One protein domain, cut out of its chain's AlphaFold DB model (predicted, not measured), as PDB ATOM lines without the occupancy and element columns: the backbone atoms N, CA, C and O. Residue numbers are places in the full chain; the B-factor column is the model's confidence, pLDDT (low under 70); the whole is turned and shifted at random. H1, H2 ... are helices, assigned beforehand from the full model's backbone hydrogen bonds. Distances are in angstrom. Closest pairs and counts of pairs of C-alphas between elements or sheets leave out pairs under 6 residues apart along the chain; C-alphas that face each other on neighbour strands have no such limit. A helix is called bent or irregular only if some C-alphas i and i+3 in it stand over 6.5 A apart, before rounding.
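This is residues 512 to 542 and 554 to 643 of the 646 residues of the protein "Drf_GBD domain-containing protein" of Acaromyces ingoldii (UniProt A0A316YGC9). Two long helices, H2 and H5, run side by side and make the length of the domain, while H1 and H3 form the other two sides of a loose triangle on H2: H1 slants away from near the first end of H2, H3 folds back from near its last end, and their ends come together at Lys 512 and Ser 604. The short H4 packs along H1, and residues 530 to 542 form a tail with no named element. The printed part has 121 residues with five named helices, H1 to H5 in chain order, and no named strand; its class is all helix. It is compact, with a radius of gyration of the C-alphas of 15.5 A, but elongated in outline, spanning 49 by 31 by 24 A.

Find C-alpha 512 at (32.539, -39.497, -27.921); from there H1 runs through residues 512 to 529, 22.5 A from first to last C-alpha. It has a kink of 51 degrees near residue 523, and it is irregular: C-alphas 525 and 528 are 8.4 A apart. After the cut, look for C-alpha 560 at (24.081, -24.322, -45.551), where H2 begins; it holds residues 560 to 589 and is 43.5 A long. H3 is residues 593 to 604, 16.3 A, and H4 is residues 606 to 613. H5, residues 620 to 642, is 32.3 A long and ends at C-alpha 642 at (31.666, -25.153, -1.622).

Start at H1: its residues 518 to 526 alone touch H2, closest at the C-alphas of Tyr 525 and Glu 561, 5.8 A, opposite ways at a tilt of 36 degrees, only just steep. H1 also touches H4, the same way at a shallow tilt of 22 degrees, with the C-alphas of Tyr 519 and Val 609 closest at 5.1 A. H1 and H3 only just touch, and only at their ends, with 3 pairs of C-alphas within 8 A; the closest are those of Lys 512 and Ser 604, 4.8 A. H2 and H3 form a helical hairpin, closest at the C-alphas of Ser 583 and Asp 594, 5.1 A. H2 and H5 touch, the same way at a shallow tilt of 24 degrees, closest at the C-alphas of Thr 569 and Trp 622, 5.1 A. H3 touches H5 at a steep tilt of 58 degrees, with the C-alphas of Val 595 and Ser 636 closest at 5.5 A. H3 and H4 meet only through their link, and H4 is apart from H2 and H5. Every O i to N i+4 pair is within hydrogen-bond range in H2, H3, H4 and H5; in H1, 12 of 14 are.

The C-alphas farthest apart, those of Gly 555 and Leu 643, are 49.8 A apart. Residues 543 to 553 are not printed, and C-alphas 542 and 554 are 25.2 A apart across this cut. Of the links that are printed whole, those from H2 to H3 and from H3 to H4 are tight, and that from H4 to H5 is short. Look in the B-factor column for pLDDT: its mean over the printed part is 77.4, and 38 residues are under 70, among them residues 528 to 542 and 611 to 621.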
ATOM      1  N   LYS A 512      31.665 -39.639 -26.743       93.44
ATOM      2  CA  LYS A 512      32.539 -39.497 -27.921       93.44
ATOM      3  C   LYS A 512      31.770 -39.407 -29.240       93.44
ATOM      4  O   LYS A 512      32.082 -38.528 -30.032       93.44
ATOM      5  N   VAL A 513      30.778 -40.265 -29.488       93.06
ATOM      6  CA  VAL A 513      30.005 -40.216 -30.747       93.06
ATOM      7  C   VAL A 513      29.171 -38.931 -30.841       93.06
ATOM      8  O   VAL A 513      29.191 -38.260 -31.871       93.06
ATOM      9  N   PHE A 514      28.515 -38.525 -29.748       93.31
ATOM     10  CA  PHE A 514      27.744 -37.278 -29.686       93.31
ATOM     11  C   PHE A 514      28.615 -36.032 -29.936       93.31
ATOM     12  O   PHE A 514      28.235 -35.149 -30.706       93.31
ATOM     13  N   VAL A 515      29.796 -35.978 -29.309       93.25
ATOM     14  CA  VAL A 515      30.768 -34.880 -29.446       93.25
ATOM     15  C   VAL A 515      31.433 -34.882 -30.824       93.25
ATOM     16  O   VAL A 515      31.611 -33.815 -31.408       93.25
ATOM     17  N   ASN A 516      31.754 -36.053 -31.379       91.94
ATOM     18  CA  ASN A 516      32.318 -36.163 -32.722       91.94
ATOM     19  C   ASN A 516      31.358 -35.627 -33.787       91.94
ATOM     20  O   ASN A 516      31.801 -34.892 -34.651       91.94
ATOM     21  N   GLU A 517      30.056 -35.913 -33.707       91.88
ATOM     22  CA  GLU A 517      29.073 -35.369 -34.658       91.88
ATOM     23  C   GLU A 517      28.933 -33.836 -34.534       91.88
ATOM     24  O   GLU A 517      28.766 -33.155 -35.541       91.88
ATOM     25  N   LEU A 518      29.075 -33.253 -33.333       90.25
ATOM     26  CA  LEU A 518      29.199 -31.793 -33.184       90.25
ATOM     27  C   LEU A 518      30.477 -31.256 -33.855       90.25
ATOM     28  O   LEU A 518      30.435 -30.236 -34.543       90.25
ATOM     29  N   TYR A 519      31.607 -31.938 -33.659       89.00
ATOM     30  CA  TYR A 519      32.899 -31.560 -34.235       89.00
ATOM     31  C   TYR A 519      32.942 -31.731 -35.762       89.00
ATOM     32  O   TYR A 519      33.501 -30.880 -36.446       89.00
ATOM     33  N   ASP A 520      32.325 -32.780 -36.307       89.94
ATOM     34  CA  ASP A 520      32.239 -33.040 -37.745       89.94
ATOM     35  C   ASP A 520      31.440 -31.940 -38.449       89.94
ATOM     36  O   ASP A 520      31.894 -31.438 -39.470       89.94
ATOM     37  N   ILE A 521      30.308 -31.491 -37.892       90.00
ATOM     38  CA  ILE A 521      29.568 -30.341 -38.442       90.00
ATOM     39  C   ILE A 521      30.391 -29.058 -38.322       90.00
ATOM     40  O   ILE A 521      30.499 -28.305 -39.290       90.00
ATOM     41  N   ALA A 522      31.007 -28.829 -37.157       83.75
ATOM     42  CA  ALA A 522      31.848 -27.662 -36.922       83.75
ATOM     43  C   ALA A 522      33.012 -27.585 -37.932       83.75
ATOM     44  O   ALA A 522      33.273 -26.530 -38.504       83.75
ATOM     45  N   ARG A 523      33.669 -28.718 -38.210       85.50
ATOM     46  CA  ARG A 523      34.717 -28.831 -39.228       85.50
ATOM     47  C   ARG A 523      34.142 -28.692 -40.635       85.50
ATOM     48  O   ARG A 523      34.628 -27.865 -41.387       85.50
ATOM     49  N   ASN A 524      33.147 -29.484 -41.018       87.19
ATOM     50  CA  ASN A 524      32.744 -29.613 -42.419       87.19
ATOM     51  C   ASN A 524      32.104 -28.326 -42.972       87.19
ATOM     52  O   ASN A 524      32.394 -27.956 -44.106       87.19
ATOM     53  N   TYR A 525      31.295 -27.619 -42.175       86.56
ATOM     54  CA  TYR A 525      30.592 -26.402 -42.614       86.56
ATOM     55  C   TYR A 525      31.338 -25.104 -42.287       86.56
ATOM     56  O   TYR A 525      31.007 -24.060 -42.838       86.56
ATOM     57  N   TYR A 526      32.361 -25.151 -41.425       79.75
ATOM     58  CA  TYR A 526      33.111 -23.959 -41.016       79.75
ATOM     59  C   TYR A 526      34.632 -24.152 -41.026       79.75
ATOM     60  O   TYR A 526      35.352 -23.447 -40.319       79.75
ATOM     61  N   TRP A 527      35.149 -25.074 -41.846       75.50
ATOM     62  CA  TRP A 527      36.584 -25.388 -41.953       75.50
ATOM     63  C   TRP A 527      37.463 -24.144 -42.158       75.50
ATOM     64  O   TRP A 527      38.550 -24.076 -41.584       75.50
ATOM     65  N   ALA A 528      36.978 -23.138 -42.896       67.06
ATOM     66  CA  ALA A 528      37.662 -21.864 -43.152       67.06
ATOM     67  C   ALA A 528      37.926 -21.029 -41.880       67.06
ATOM     68  O   ALA A 528      38.718 -20.091 -41.889       67.06
ATOM     69  N   PHE A 529      37.294 -21.387 -40.761       64.75
ATOM     70  CA  PHE A 529      37.513 -20.798 -39.444       64.75
ATOM     71  C   PHE A 529      38.237 -21.758 -38.477       64.75
ATOM     72  O   PHE A 529      38.444 -21.423 -37.313       64.75
ATOM     73  N   THR A 530      38.650 -22.945 -38.941       65.00
ATOM     74  CA  THR A 530      39.363 -23.968 -38.141       65.00
ATOM     75  C   THR A 530      40.887 -23.910 -38.272       65.00
ATOM     76  O   THR A 530      41.595 -24.827 -37.854       65.00
ATOM     77  N   HIS A 531      41.425 -22.835 -38.851       64.38
ATOM     78  CA  HIS A 531      42.867 -22.638 -38.964       64.38
ATOM     79  C   HIS A 531      43.509 -22.440 -37.585       64.38
ATOM     80  O   HIS A 531      42.979 -21.715 -36.750       64.38
ATOM     81  N   GLY A 532      44.701 -23.005 -37.358       58.81
ATOM     82  CA  GLY A 532      45.409 -22.918 -36.066       58.81
ATOM     83  C   GLY A 532      45.816 -21.502 -35.617       58.81
ATOM     84  O   GLY A 532      46.312 -21.337 -34.503       58.81
ATOM     85  N   GLY A 533      45.613 -20.489 -36.469       55.62
ATOM     86  CA  GLY A 533      45.719 -19.071 -36.120       55.62
ATOM     87  C   GLY A 533      44.490 -18.506 -35.395       55.62
ATOM     88  O   GLY A 533      44.634 -17.525 -34.669       55.62
ATOM     89  N   ASN A 534      43.314 -19.138 -35.513       55.25
ATOM     90  CA  ASN A 534      42.113 -18.768 -34.759       55.25
ATOM     91  C   ASN A 534      42.258 -19.220 -33.303       55.25
ATOM     92  O   ASN A 534      41.827 -20.298 -32.894       55.25
ATOM     93  N   ARG A 535      42.926 -18.377 -32.520       52.69
ATOM     94  CA  ARG A 535      43.062 -18.511 -31.072       52.69
ATOM     95  C   ARG A 535      41.878 -17.857 -30.372       52.69
ATOM     96  O   ARG A 535      41.362 -16.842 -30.835       52.69
ATOM     97  N   PHE A 536      41.513 -18.388 -29.208       52.28
ATOM     98  CA  PHE A 536      40.697 -17.644 -28.252       52.28
ATOM     99  C   PHE A 536      41.398 -16.321 -27.929       52.28
ATOM    100  O   PHE A 536      42.576 -16.328 -27.568       52.28
ATOM    101  N   TRP A 537      40.688 -15.200 -28.046       51.19
ATOM    102  CA  TRP A 537      41.177 -13.933 -27.510       51.19
ATOM    103  C   TRP A 537      41.109 -14.044 -25.982       51.19
ATOM    104  O   TRP A 537      40.078 -14.456 -25.438       51.19
ATOM    105  N   ALA A 538      42.199 -13.739 -25.276       51.25
ATOM    106  CA  ALA A 538      42.149 -13.708 -23.820       51.25
ATOM    107  C   ALA A 538      41.272 -12.528 -23.391       51.25
ATOM    108  O   ALA A 538      41.377 -11.443 -23.954       51.25
ATOM    109  N   LEU A 539      40.416 -12.715 -22.382       48.72
ATOM    110  CA  LEU A 539      39.456 -11.681 -21.963       48.72
ATOM    111  C   LEU A 539      40.130 -10.377 -21.489       48.72
ATOM    112  O   LEU A 539      39.500  -9.328 -21.511       48.72
ATOM    113  N   ALA A 540      41.406 -10.441 -21.095       59.06
ATOM    114  CA  ALA A 540      42.230  -9.282 -20.755       59.06
ATOM    115  C   ALA A 540      42.742  -8.493 -21.981       59.06
ATOM    116  O   ALA A 540      43.006  -7.302 -21.857       59.06
ATOM    117  N   ASP A 541      42.839  -9.139 -23.147       55.84
ATOM    118  CA  ASP A 541      43.329  -8.556 -24.407       55.84
ATOM    119  C   ASP A 541      42.169  -8.028 -25.288       55.84
ATOM    120  O   ASP A 541      42.381  -7.478 -26.368       55.84
ATOM    121  N   LEU A 542      40.924  -8.220 -24.837       53.84
ATOM    122  CA  LEU A 542      39.679  -7.825 -25.498       53.84
ATOM    123  C   LEU A 542      39.270  -6.397 -25.087       53.84
ATOM    124  O   LEU A 542      38.654  -6.206 -24.037       53.84
ATOM    125  N   SER A 554      27.705 -11.624 -46.041       48.16
ATOM    126  CA  SER A 554      26.324 -11.546 -46.561       48.16
ATOM    127  C   SER A 554      25.797 -12.860 -47.175       48.16
ATOM    128  O   SER A 554      24.593 -13.105 -47.175       48.16
ATOM    129  N   GLY A 555      26.689 -13.755 -47.624       54.41
ATOM    130  CA  GLY A 555      26.346 -15.088 -48.136       54.41
ATOM    131  C   GLY A 555      25.996 -16.163 -47.090       54.41
ATOM    132  O   GLY A 555      25.362 -17.146 -47.454       54.41
ATOM    133  N   MET A 556      26.348 -16.008 -45.806       56.88
ATOM    134  CA  MET A 556      26.066 -17.032 -44.776       56.88
ATOM    135  C   MET A 556      24.629 -16.973 -44.226       56.88
ATOM    136  O   MET A 556      24.203 -17.881 -43.514       56.88
ATOM    137  N   THR A 557      23.853 -15.925 -44.528       59.00
ATOM    138  CA  THR A 557      22.461 -15.817 -44.057       59.00
ATOM    139  C   THR A 557      21.525 -16.552 -45.013       59.00
ATOM    140  O   THR A 557      21.218 -16.058 -46.091       59.00
ATOM    141  N   GLY A 558      21.049 -17.731 -44.604       66.94
ATOM    142  CA  GLY A 558      20.194 -18.592 -45.435       66.94
ATOM    143  C   GLY A 558      20.942 -19.647 -46.260       66.94
ATOM    144  O   GLY A 558      20.284 -20.426 -46.940       66.94
ATOM    145  N   GLY A 559      22.276 -19.701 -46.174       79.75
ATOM    146  CA  GLY A 559      23.092 -20.787 -46.730       79.75
ATOM    147  C   GLY A 559      23.142 -22.036 -45.838       79.75
ATOM    148  O   GLY A 559      22.585 -22.061 -44.735       79.75
ATOM    149  N   ILE A 560      23.871 -23.059 -46.285       82.94
ATOM    150  CA  ILE A 560      24.081 -24.322 -45.551       82.94
ATOM    151  C   ILE A 560      24.754 -24.105 -44.182       82.94
ATOM    152  O   ILE A 560      24.492 -24.822 -43.218       82.94
ATOM    153  N   GLU A 561      25.558 -23.050 -44.060       84.31
ATOM    154  CA  GLU A 561      26.195 -22.584 -42.830       84.31
ATOM    155  C   GLU A 561      25.166 -22.119 -41.789       84.31
ATOM    156  O   GLU A 561      25.383 -22.262 -40.583       84.31
ATOM    157  N   ASN A 562      24.023 -21.585 -42.226       82.19
ATOM    158  CA  ASN A 562      22.928 -21.207 -41.338       82.19
ATOM    159  C   ASN A 562      22.194 -22.449 -40.812       82.19
ATOM    160  O   ASN A 562      21.858 -22.520 -39.629       82.19
ATOM    161  N   GLU A 563      21.967 -23.449 -41.663       87.88
ATOM    162  CA  GLU A 563      21.324 -24.712 -41.277       87.88
ATOM    163  C   GLU A 563      22.202 -25.516 -40.310       87.88
ATOM    164  O   GLU A 563      21.725 -25.959 -39.259       87.88
ATOM    165  N   ALA A 564      23.508 -25.586 -40.582       89.31
ATOM    166  CA  ALA A 564      24.502 -26.141 -39.667       89.31
ATOM    167  C   ALA A 564      24.481 -25.447 -38.299       89.31
ATOM    168  O   ALA A 564      24.492 -26.124 -37.267       89.31
ATOM    169  N   MET A 565      24.328 -24.120 -38.261       85.38
ATOM    170  CA  MET A 565      24.273 -23.371 -37.004       85.38
ATOM    171  C   MET A 565      22.990 -23.689 -36.231       85.38
ATOM    172  O   MET A 565      23.015 -23.833 -35.005       85.38
ATOM    173  N   HIS A 566      21.863 -23.860 -36.927       87.62
ATOM    174  CA  HIS A 566      20.600 -24.284 -36.320       87.62
ATOM    175  C   HIS A 566      20.668 -25.715 -35.768       87.62
ATOM    176  O   HIS A 566      20.139 -25.966 -34.678       87.62
ATOM    177  N   TYR A 567      21.333 -26.642 -36.460       92.62
ATOM    178  CA  TYR A 567      21.547 -28.011 -35.985       92.62
ATOM    179  C   TYR A 567      22.487 -28.054 -34.766       92.62
ATOM    180  O   TYR A 567      22.102 -28.594 -33.724       92.62
ATOM    181  N   LEU A 568      23.648 -27.388 -34.832       90.00
ATOM    182  CA  LEU A 568      24.583 -27.236 -33.707       90.00
ATOM    183  C   LEU A 568      23.900 -26.622 -32.476       90.00
ATOM    184  O   LEU A 568      23.966 -27.188 -31.384       90.00
ATOM    185  N   THR A 569      23.171 -25.513 -32.654       88.25
ATOM    186  CA  THR A 569      22.394 -24.870 -31.577       88.25
ATOM    187  C   THR A 569      21.378 -25.844 -30.976       88.25
ATOM    188  O   THR A 569      21.197 -25.896 -29.765       88.25
ATOM    189  N   THR A 570      20.721 -26.663 -31.797       92.94
ATOM    190  CA  THR A 570      19.732 -27.650 -31.333       92.94
ATOM    191  C   THR A 570      20.370 -28.771 -30.509       92.94
ATOM    192  O   THR A 570      19.825 -29.138 -29.468       92.94
ATOM    193  N   LYS A 571      21.560 -29.247 -30.886       92.44
ATOM    194  CA  LYS A 571      22.330 -30.189 -30.060       92.44
ATOM    195  C   LYS A 571      22.860 -29.568 -28.770       92.44
ATOM    196  O   LYS A 571      22.833 -30.226 -27.732       92.44
ATOM    197  N   LEU A 572      23.263 -28.298 -28.792       90.31
ATOM    198  CA  LEU A 572      23.674 -27.580 -27.584       90.31
ATOM    199  C   LEU A 572      22.492 -27.339 -26.626       90.31
ATOM    200  O   LEU A 572      22.647 -27.487 -25.415       90.31
ATOM    201  N   ARG A 573      21.281 -27.077 -27.148       91.94
ATOM    202  CA  ARG A 573      20.036 -27.078 -26.354       91.94
ATOM    203  C   ARG A 573      19.812 -28.421 -25.657       91.94
ATOM    204  O   ARG A 573      19.488 -28.420 -24.471       91.94
ATOM    205  N   LEU A 574      20.015 -29.545 -26.352       93.19
ATOM    206  CA  LEU A 574      19.881 -30.883 -25.761       93.19
ATOM    207  C   LEU A 574      20.910 -31.113 -24.643       93.19
ATOM    208  O   LEU A 574      20.539 -31.501 -23.536       93.19
ATOM    209  N   LEU A 575      22.178 -30.776 -24.899       92.81
ATOM    210  CA  LEU A 575      23.265 -30.863 -23.922       92.81
ATOM    211  C   LEU A 575      22.975 -30.039 -22.655       92.81
ATOM    212  O   LEU A 575      23.112 -30.542 -21.539       92.81
ATOM    213  N   ASN A 576      22.505 -28.798 -22.818       90.75
ATOM    214  CA  ASN A 576      22.095 -27.927 -21.714       90.75
ATOM    215  C   ASN A 576      20.902 -28.477 -20.936       90.75
ATOM    216  O   ASN A 576      20.865 -28.386 -19.708       90.75
ATOM    217  N   LYS A 577      19.919 -29.056 -21.634       91.19
ATOM    218  CA  LYS A 577      18.751 -29.666 -21.000       91.19
ATOM    219  C   LYS A 577      19.185 -30.822 -20.098       91.19
ATOM    220  O   LYS A 577      18.810 -30.827 -18.926       91.19
ATOM    221  N   VAL A 578      20.037 -31.722 -20.594       91.44
ATOM    222  CA  VAL A 578      20.591 -32.840 -19.809       91.44
ATOM    223  C   VAL A 578      21.448 -32.340 -18.648       91.44
ATOM    224  O   VAL A 578      21.169 -32.722 -17.516       91.44
ATOM    225  N   SER A 579      22.392 -31.421 -18.885       90.25
ATOM    226  CA  SER A 579      23.188 -30.769 -17.829       90.25
ATOM    227  C   SER A 579      22.290 -30.224 -16.710       90.25
ATOM    228  O   SER A 579      22.451 -30.596 -15.550       90.25
ATOM    229  N   SER A 580      21.251 -29.452 -17.052       88.88
ATOM    230  CA  SER A 580      20.338 -28.863 -16.064       88.88
ATOM    231  C   SER A 580      19.577 -29.899 -15.225       88.88
ATOM    232  O   SER A 580      19.325 -29.664 -14.040       88.88
ATOM    233  N   GLN A 581      19.234 -31.054 -15.808       88.25
ATOM    234  CA  GLN A 581      18.576 -32.153 -15.100       88.25
ATOM    235  C   GLN A 581      19.570 -32.919 -14.217       88.25
ATOM    236  O   GLN A 581      19.261 -33.184 -13.055       88.25
ATOM    237  N   VAL A 582      20.787 -33.187 -14.706       88.44
ATOM    238  CA  VAL A 582      21.870 -33.787 -13.910       88.44
ATOM    239  C   VAL A 582      22.210 -32.898 -12.711       88.44
ATOM    240  O   VAL A 582      22.204 -33.393 -11.590       88.44
ATOM    241  N   SER A 583      22.371 -31.580 -12.878       87.12
ATOM    242  CA  SER A 583      22.603 -30.653 -11.756       87.12
ATOM    243  C   SER A 583      21.421 -30.576 -10.776       87.12
ATOM    244  O   SER A 583      21.618 -30.341  -9.583       87.12
ATOM    245  N   ARG A 584      20.175 -30.777 -11.235       86.25
ATOM    246  CA  ARG A 584      19.007 -30.902 -10.338       86.25
ATOM    247  C   ARG A 584      19.055 -32.189  -9.511       86.25
ATOM    248  O   ARG A 584      18.642 -32.153  -8.354       86.25
ATOM    249  N   LEU A 585      19.549 -33.293 -10.073       84.12
ATOM    250  CA  LEU A 585      19.740 -34.558  -9.355       84.12
ATOM    251  C   LEU A 585      20.942 -34.497  -8.405       84.12
ATOM    252  O   LEU A 585      20.785 -34.841  -7.238       84.12
ATOM    253  N   ALA A 586      22.077 -33.952  -8.852       84.12
ATOM    254  CA  ALA A 586      23.274 -33.693  -8.049       84.12
ATOM    255  C   ALA A 586      22.931 -32.962  -6.739       84.12
ATOM    256  O   ALA A 586      23.229 -33.448  -5.650       84.12
ATOM    257  N   ARG A 587      22.177 -31.852  -6.828       82.69
ATOM    258  CA  ARG A 587      21.711 -31.089  -5.655       82.69
ATOM    259  C   ARG A 587      20.768 -31.866  -4.734       82.69
ATOM    260  O   ARG A 587      20.823 -31.665  -3.527       82.69
ATOM    261  N   LYS A 588      19.906 -32.736  -5.272       80.50
ATOM    262  CA  LYS A 588      19.026 -33.598  -4.456       80.50
ATOM    263  C   LYS A 588      19.796 -34.701  -3.728       80.50
ATOM    264  O   LYS A 588      19.377 -35.106  -2.652       80.50
ATOM    265  N   GLN A 589      20.867 -35.206  -4.337       76.12
ATOM    266  CA  GLN A 589      21.637 -36.357  -3.853       76.12
ATOM    267  C   GLN A 589      22.904 -35.954  -3.082       76.12
ATOM    268  O   GLN A 589      23.567 -36.825  -2.534       76.12
ATOM    269  N   GLN A 590      23.237 -34.656  -3.033       68.25
ATOM    270  CA  GLN A 590      24.473 -34.112  -2.443       68.25
ATOM    271  C   GLN A 590      25.758 -34.736  -3.032       68.25
ATOM    272  O   GLN A 590      26.773 -34.865  -2.356       68.25
ATOM    273  N   GLN A 591      25.718 -35.107  -4.317       76.31
ATOM    274  CA  GLN A 591      26.818 -35.749  -5.046       76.31
ATOM    275  C   GLN A 591      27.329 -34.859  -6.186       76.31
ATOM    276  O   GLN A 591      26.551 -34.134  -6.806       76.31
ATOM    277  N   SER A 592      28.612 -34.985  -6.537       82.50
ATOM    278  CA  SER A 592      29.303 -34.241  -7.612       82.50
ATOM    279  C   SER A 592      28.963 -34.697  -9.045       82.50
ATOM    280  O   SER A 592      29.801 -34.622  -9.945       82.50
ATOM    281  N   LEU A 593      27.742 -35.194  -9.277       85.00
ATOM    282  CA  LEU A 593      27.335 -35.825 -10.543       85.00
ATOM    283  C   LEU A 593      27.424 -34.891 -11.749       85.00
ATOM    284  O   LEU A 593      27.653 -35.340 -12.871       85.00
ATOM    285  N   ASP A 594      27.220 -33.601 -11.515       85.56
ATOM    286  CA  ASP A 594      27.288 -32.549 -12.517       85.56
ATOM    287  C   ASP A 594      28.734 -32.240 -12.925       85.56
ATOM    288  O   ASP A 594      29.034 -32.171 -14.117       85.56
ATOM    289  N   VAL A 595      29.659 -32.170 -11.966       87.69
ATOM    290  CA  VAL A 595      31.099 -32.091 -12.248       87.69
ATOM    291  C   VAL A 595      31.570 -33.309 -13.033       87.69
ATOM    292  O   VAL A 595      32.289 -33.147 -14.018       87.69
ATOM    293  N   ASP A 596      31.162 -34.517 -12.646       90.12
ATOM    294  CA  ASP A 596      31.589 -35.736 -13.337       90.12
ATOM    295  C   ASP A 596      30.989 -35.841 -14.747       90.12
ATOM    296  O   ASP A 596      31.698 -36.196 -15.689       90.12
ATOM    297  N   PHE A 597      29.739 -35.404 -14.940       92.00
ATOM    298  CA  PHE A 597      29.138 -35.233 -16.265       92.00
ATOM    299  C   PHE A 597      29.959 -34.278 -17.147       92.00
ATOM    300  O   PHE A 597      30.319 -34.621 -18.277       92.00
ATOM    301  N   HIS A 598      30.323 -33.104 -16.625       90.75
ATOM    302  CA  HIS A 598      31.151 -32.146 -17.354       90.75
ATOM    303  C   HIS A 598      32.567 -32.686 -17.628       90.75
ATOM    304  O   HIS A 598      33.049 -32.570 -18.756       90.75
ATOM    305  N   ARG A 599      33.214 -33.355 -16.664       91.31
ATOM    306  CA  ARG A 599      34.514 -34.031 -16.856       91.31
ATOM    307  C   ARG A 599      34.465 -35.066 -17.980       91.31
ATOM    308  O   ARG A 599      35.385 -35.104 -18.792       91.31
ATOM    309  N   LEU A 600      33.399 -35.862 -18.065       93.38
ATOM    310  CA  LEU A 600      33.209 -36.865 -19.121       93.38
ATOM    311  C   LEU A 600      32.946 -36.241 -20.505       93.38
ATOM    312  O   LEU A 600      33.296 -36.835 -21.525       93.38
ATOM    313  N   LEU A 601      32.369 -35.037 -20.577       93.12
ATOM    314  CA  LEU A 601      32.248 -34.281 -21.832       93.12
ATOM    315  C   LEU A 601      33.603 -33.731 -22.300       93.12
ATOM    316  O   LEU A 601      33.933 -33.845 -23.481       93.12
ATOM    317  N   PHE A 602      34.413 -33.195 -21.382       91.12
ATOM    318  CA  PHE A 602      35.786 -32.768 -21.683       91.12
ATOM    319  C   PHE A 602      36.692 -33.954 -22.035       91.12
ATOM    320  O   PHE A 602      37.419 -33.883 -23.023       91.12
ATOM    321  N   SER A 603      36.590 -35.096 -21.342       91.50
ATOM    322  CA  SER A 603      37.292 -36.317 -21.766       91.50
ATOM    323  C   SER A 603      36.825 -36.785 -23.149       91.50
ATOM    324  O   SER A 603      37.621 -37.327 -23.912       91.50
ATOM    325  N   SER A 604      35.571 -36.529 -23.527       93.75
ATOM    326  CA  SER A 604      35.040 -36.843 -24.860       93.75
ATOM    327  C   SER A 604      35.428 -35.829 -25.950       93.75
ATOM    328  O   SER A 604      35.257 -36.145 -27.124       93.75
ATOM    329  N   GLY A 605      36.021 -34.677 -25.603       90.31
ATOM    330  CA  GLY A 605      36.588 -33.704 -26.552       90.31
ATOM    331  C   GLY A 605      35.722 -32.478 -26.874       90.31
ATOM    332  O   GLY A 605      35.893 -31.887 -27.943       90.31
ATOM    333  N   ILE A 606      34.764 -32.107 -26.009       89.19
ATOM    334  CA  ILE A 606      33.839 -30.980 -26.259       89.19
ATOM    335  C   ILE A 606      34.560 -29.622 -26.412       89.19
ATOM    336  O   ILE A 606      34.087 -28.744 -27.130       89.19
ATOM    337  N   ASP A 607      35.743 -29.474 -25.813       85.19
ATOM    338  CA  ASP A 607      36.649 -28.326 -25.955       85.19
ATOM    339  C   ASP A 607      36.941 -27.977 -27.423       85.19
ATOM    340  O   ASP A 607      36.934 -26.804 -27.807       85.19
ATOM    341  N   ARG A 608      37.103 -28.999 -28.272       81.75
ATOM    342  CA  ARG A 608      37.383 -28.843 -29.706       81.75
ATOM    343  C   ARG A 608      36.205 -28.242 -30.463       81.75
ATOM    344  O   ARG A 608      36.408 -27.489 -31.409       81.75
ATOM    345  N   VAL A 609      34.978 -28.560 -30.042       81.62
ATOM    346  CA  VAL A 609      33.750 -28.007 -30.630       81.62
ATOM    347  C   VAL A 609      33.661 -26.512 -30.330       81.62
ATOM    348  O   VAL A 609      33.362 -25.723 -31.227       81.62
ATOM    349  N   PHE A 610      33.962 -26.105 -29.093       75.19
ATOM    350  CA  PHE A 610      33.920 -24.698 -28.684       75.19
ATOM    351  C   PHE A 610      35.007 -23.854 -29.354       75.19
ATOM    352  O   PHE A 610      34.708 -22.749 -29.800       75.19
ATOM    353  N   GLY A 611      36.226 -24.387 -29.501       66.56
ATOM    354  CA  GLY A 611      37.312 -23.698 -30.208       66.56
ATOM    355  C   GLY A 611      36.982 -23.370 -31.664       66.56
ATOM    356  O   GLY A 611      37.295 -22.278 -32.126       66.56
ATOM    357  N   VAL A 612      36.287 -24.271 -32.368       65.69
ATOM    358  CA  VAL A 612      35.804 -23.991 -33.727       65.69
ATOM    359  C   VAL A 612      34.626 -23.019 -33.706       65.69
ATOM    360  O   VAL A 612      34.686 -21.961 -34.317       65.69
ATOM    361  N   SER A 613      33.547 -23.356 -33.003       63.47
ATOM    362  CA  SER A 613      32.260 -22.647 -33.110       63.47
ATOM    363  C   SER A 613      32.273 -21.198 -32.602       63.47
ATOM    364  O   SER A 613      31.529 -20.365 -33.127       63.47
ATOM    365  N   ALA A 614      33.124 -20.867 -31.625       60.97
ATOM    366  CA  ALA A 614      33.259 -19.502 -31.111       60.97
ATOM    367  C   ALA A 614      33.814 -18.516 -32.156       60.97
ATOM    368  O   ALA A 614      33.451 -17.345 -32.129       60.97
ATOM    369  N   ALA A 615      34.633 -18.987 -33.105       58.09
ATOM    370  CA  ALA A 615      35.218 -18.158 -34.162       58.09
ATOM    371  C   ALA A 615      34.245 -17.830 -35.315       58.09
ATOM    372  O   ALA A 615      34.610 -17.090 -36.225       58.09
ATOM    373  N   VAL A 616      33.034 -18.406 -35.311       55.88
ATOM    374  CA  VAL A 616      32.128 -18.414 -36.483       55.88
ATOM    375  C   VAL A 616      30.705 -17.999 -36.161       55.88
ATOM    376  O   VAL A 616      29.973 -17.527 -37.030       55.88
ATOM    377  N   SER A 617      30.263 -18.217 -34.923       59.62
ATOM    378  CA  SER A 617      28.873 -17.967 -34.587       59.62
ATOM    379  C   SER A 617      28.549 -16.476 -34.592       59.62
ATOM    380  O   SER A 617      28.935 -15.726 -33.702       59.62
ATOM    381  N   THR A 618      27.688 -16.078 -35.519       57.88
ATOM    382  CA  THR A 618      26.909 -14.834 -35.454       57.88
ATOM    383  C   THR A 618      25.531 -15.057 -34.811       57.88
ATOM    384  O   THR A 618      24.793 -14.115 -34.530       57.88
ATOM    385  N   SER A 619      25.166 -16.316 -34.536       61.69
ATOM    386  CA  SER A 619      23.861 -16.690 -33.990       61.69
ATOM    387  C   SER A 619      23.748 -16.314 -32.513       61.69
ATOM    388  O   SER A 619      24.338 -16.947 -31.636       61.69
ATOM    389  N   LEU A 620      22.900 -15.327 -32.212       62.72
ATOM    390  CA  LEU A 620      22.559 -14.956 -30.834       62.72
ATOM    391  C   LEU A 620      21.996 -16.149 -30.035       62.72
ATOM    392  O   LEU A 620      22.229 -16.255 -28.832       62.72
ATOM    393  N   LYS A 621      21.288 -17.079 -30.697       66.25
ATOM    394  CA  LYS A 621      20.763 -18.301 -30.062       66.25
ATOM    395  C   LYS A 621      21.892 -19.245 -29.647       66.25
ATOM    396  O   LYS A 621      21.881 -19.716 -28.514       66.25
ATOM    397  N   TRP A 622      22.886 -19.451 -30.517       73.81
ATOM    398  CA  TRP A 622      24.084 -20.221 -30.181       73.81
ATOM    399  C   TRP A 622      24.810 -19.610 -28.983       73.81
ATOM    400  O   TRP A 622      25.022 -20.303 -27.995       73.81
ATOM    401  N   TRP A 623      25.111 -18.307 -29.013       70.75
ATOM    402  CA  TRP A 623      25.777 -17.623 -27.896       70.75
ATOM    403  C   TRP A 623      24.980 -17.688 -26.594       70.75
ATOM    404  O   TRP A 623      25.563 -17.871 -25.526       70.75
ATOM    405  N   THR A 624      23.650 -17.603 -26.671       69.75
ATOM    406  CA  THR A 624      22.767 -17.751 -25.509       69.75
ATOM    407  C   THR A 624      22.886 -19.149 -24.902       69.75
ATOM    408  O   THR A 624      23.008 -19.288 -23.686       69.75
ATOM    409  N   ASP A 625      22.869 -20.197 -25.727       73.44
ATOM    410  CA  ASP A 625      22.958 -21.577 -25.249       73.44
ATOM    411  C   ASP A 625      24.394 -21.974 -24.853       73.44
ATOM    412  O   ASP A 625      24.573 -22.706 -23.882       73.44
ATOM    413  N   LEU A 626      25.427 -21.417 -25.487       76.94
ATOM    414  CA  LEU A 626      26.820 -21.568 -25.060       76.94
ATOM    415  C   LEU A 626      27.062 -20.896 -23.704       76.94
ATOM    416  O   LEU A 626      27.637 -21.511 -22.809       76.94
ATOM    417  N   THR A 627      26.541 -19.683 -23.507       73.50
ATOM    418  CA  THR A 627      26.603 -18.990 -22.211       73.50
ATOM    419  C   THR A 627      25.911 -19.803 -21.112       73.50
ATOM    420  O   THR A 627      26.468 -19.940 -20.027       73.50
ATOM    421  N   LYS A 628      24.749 -20.425 -21.380       73.31
ATOM    422  CA  LYS A 628      24.099 -21.335 -20.413       73.31
ATOM    423  C   LYS A 628      24.974 -22.543 -20.072       73.31
ATOM    424  O   LYS A 628      25.039 -22.908 -18.901       73.31
ATOM    425  N   PHE A 629      25.644 -23.142 -21.060       78.56
ATOM    426  CA  PHE A 629      26.542 -24.276 -20.832       78.56
ATOM    427  C   PHE A 629      27.727 -23.885 -19.941       78.56
ATOM    428  O   PHE A 629      28.001 -24.551 -18.944       78.56
ATOM    429  N   VAL A 630      28.398 -22.777 -20.272       79.25
ATOM    430  CA  VAL A 630      29.550 -22.256 -19.518       79.25
ATOM    431  C   VAL A 630      29.140 -21.824 -18.107       79.25
ATOM    432  O   VAL A 630      29.854 -22.118 -17.151       79.25
ATOM    433  N   GLN A 631      27.969 -21.203 -17.945       74.38
ATOM    434  CA  GLN A 631      27.435 -20.858 -16.628       74.38
ATOM    435  C   GLN A 631      27.110 -22.109 -15.798       74.38
ATOM    436  O   GLN A 631      27.427 -22.139 -14.611       74.38
ATOM    437  N   GLY A 632      26.527 -23.147 -16.409       73.94
ATOM    438  CA  GLY A 632      26.293 -24.440 -15.759       73.94
ATOM    439  C   GLY A 632      27.597 -25.074 -15.272       73.94
ATOM    440  O   GLY A 632      27.718 -25.392 -14.091       73.94
ATOM    441  N   LEU A 633      28.600 -25.138 -16.153       79.25
ATOM    442  CA  LEU A 633      29.949 -25.612 -15.846       79.25
ATOM    443  C   LEU A 633      30.564 -24.850 -14.661       79.25
ATOM    444  O   LEU A 633      30.991 -25.470 -13.687       79.25
ATOM    445  N   ALA A 634      30.578 -23.515 -14.716       75.50
ATOM    446  CA  ALA A 634      31.109 -22.678 -13.643       75.50
ATOM    447  C   ALA A 634      30.382 -22.941 -12.315       75.50
ATOM    448  O   ALA A 634      31.029 -23.162 -11.293       75.50
ATOM    449  N   THR A 635      29.047 -23.017 -12.332       78.44
ATOM    450  CA  THR A 635      28.243 -23.323 -11.141       78.44
ATOM    451  C   THR A 635      28.559 -24.703 -10.560       78.44
ATOM    452  O   THR A 635      28.675 -24.815  -9.338       78.44
ATOM    453  N   SER A 636      28.750 -25.741 -11.379       80.00
ATOM    454  CA  SER A 636      29.132 -27.081 -10.906       80.00
ATOM    455  C   SER A 636      30.498 -27.089 -10.217       80.00
ATOM    456  O   SER A 636      30.631 -27.613  -9.111       80.00
ATOM    457  N   PHE A 637      31.508 -26.445 -10.810       77.19
ATOM    458  CA  PHE A 637      32.841 -26.361 -10.204       77.19
ATOM    459  C   PHE A 637      32.867 -25.477  -8.943       77.19
ATOM    460  O   PHE A 637      33.515 -25.846  -7.965       77.19
ATOM    461  N   THR A 638      32.114 -24.372  -8.892       75.06
ATOM    462  CA  THR A 638      31.945 -23.584  -7.655       75.06
ATOM    463  C   THR A 638      31.223 -24.382  -6.567       75.06
ATOM    464  O   THR A 638      31.608 -24.305  -5.401       75.06
ATOM    465  N   THR A 639      30.215 -25.182  -6.930       69.19
ATOM    466  CA  THR A 639      29.490 -26.043  -5.980       69.19
ATOM    467  C   THR A 639      30.427 -27.086  -5.373       69.19
ATOM    468  O   THR A 639      30.421 -27.251  -4.160       69.19
ATOM    469  N   LEU A 640      31.299 -27.712  -6.174       68.19
ATOM    470  CA  LEU A 640      32.316 -28.653  -5.687       68.19
ATOM    471  C   LEU A 640      33.254 -28.030  -4.647       68.19
ATOM    472  O   LEU A 640      33.518 -28.644  -3.622       68.19
ATOM    473  N   LEU A 641      33.728 -26.807  -4.902       69.56
ATOM    474  CA  LEU A 641      34.596 -26.059  -3.984       69.56
ATOM    475  C   LEU A 641      33.863 -25.561  -2.724       69.56
ATOM    476  O   LEU A 641      34.513 -25.151  -1.768       69.56
ATOM    477  N   SER A 642      32.526 -25.580  -2.735       59.53
ATOM    478  CA  SER A 642      31.666 -25.153  -1.622       59.53
ATOM    479  C   SER A 642      31.093 -26.323  -0.815       59.53
ATOM    480  O   SER A 642      30.473 -26.097   0.225       59.53
ATOM    481  N   LEU A 643      31.258 -27.567  -1.281       57.66
ATOM    482  CA  LEU A 643      30.937 -28.746  -0.482       57.66
ATOM    483  C   LEU A 643      31.951 -28.845   0.669       57.66
ATOM    484  O   LEU A 643      33.148 -28.663   0.431       57.66
TER     485      LEU A 643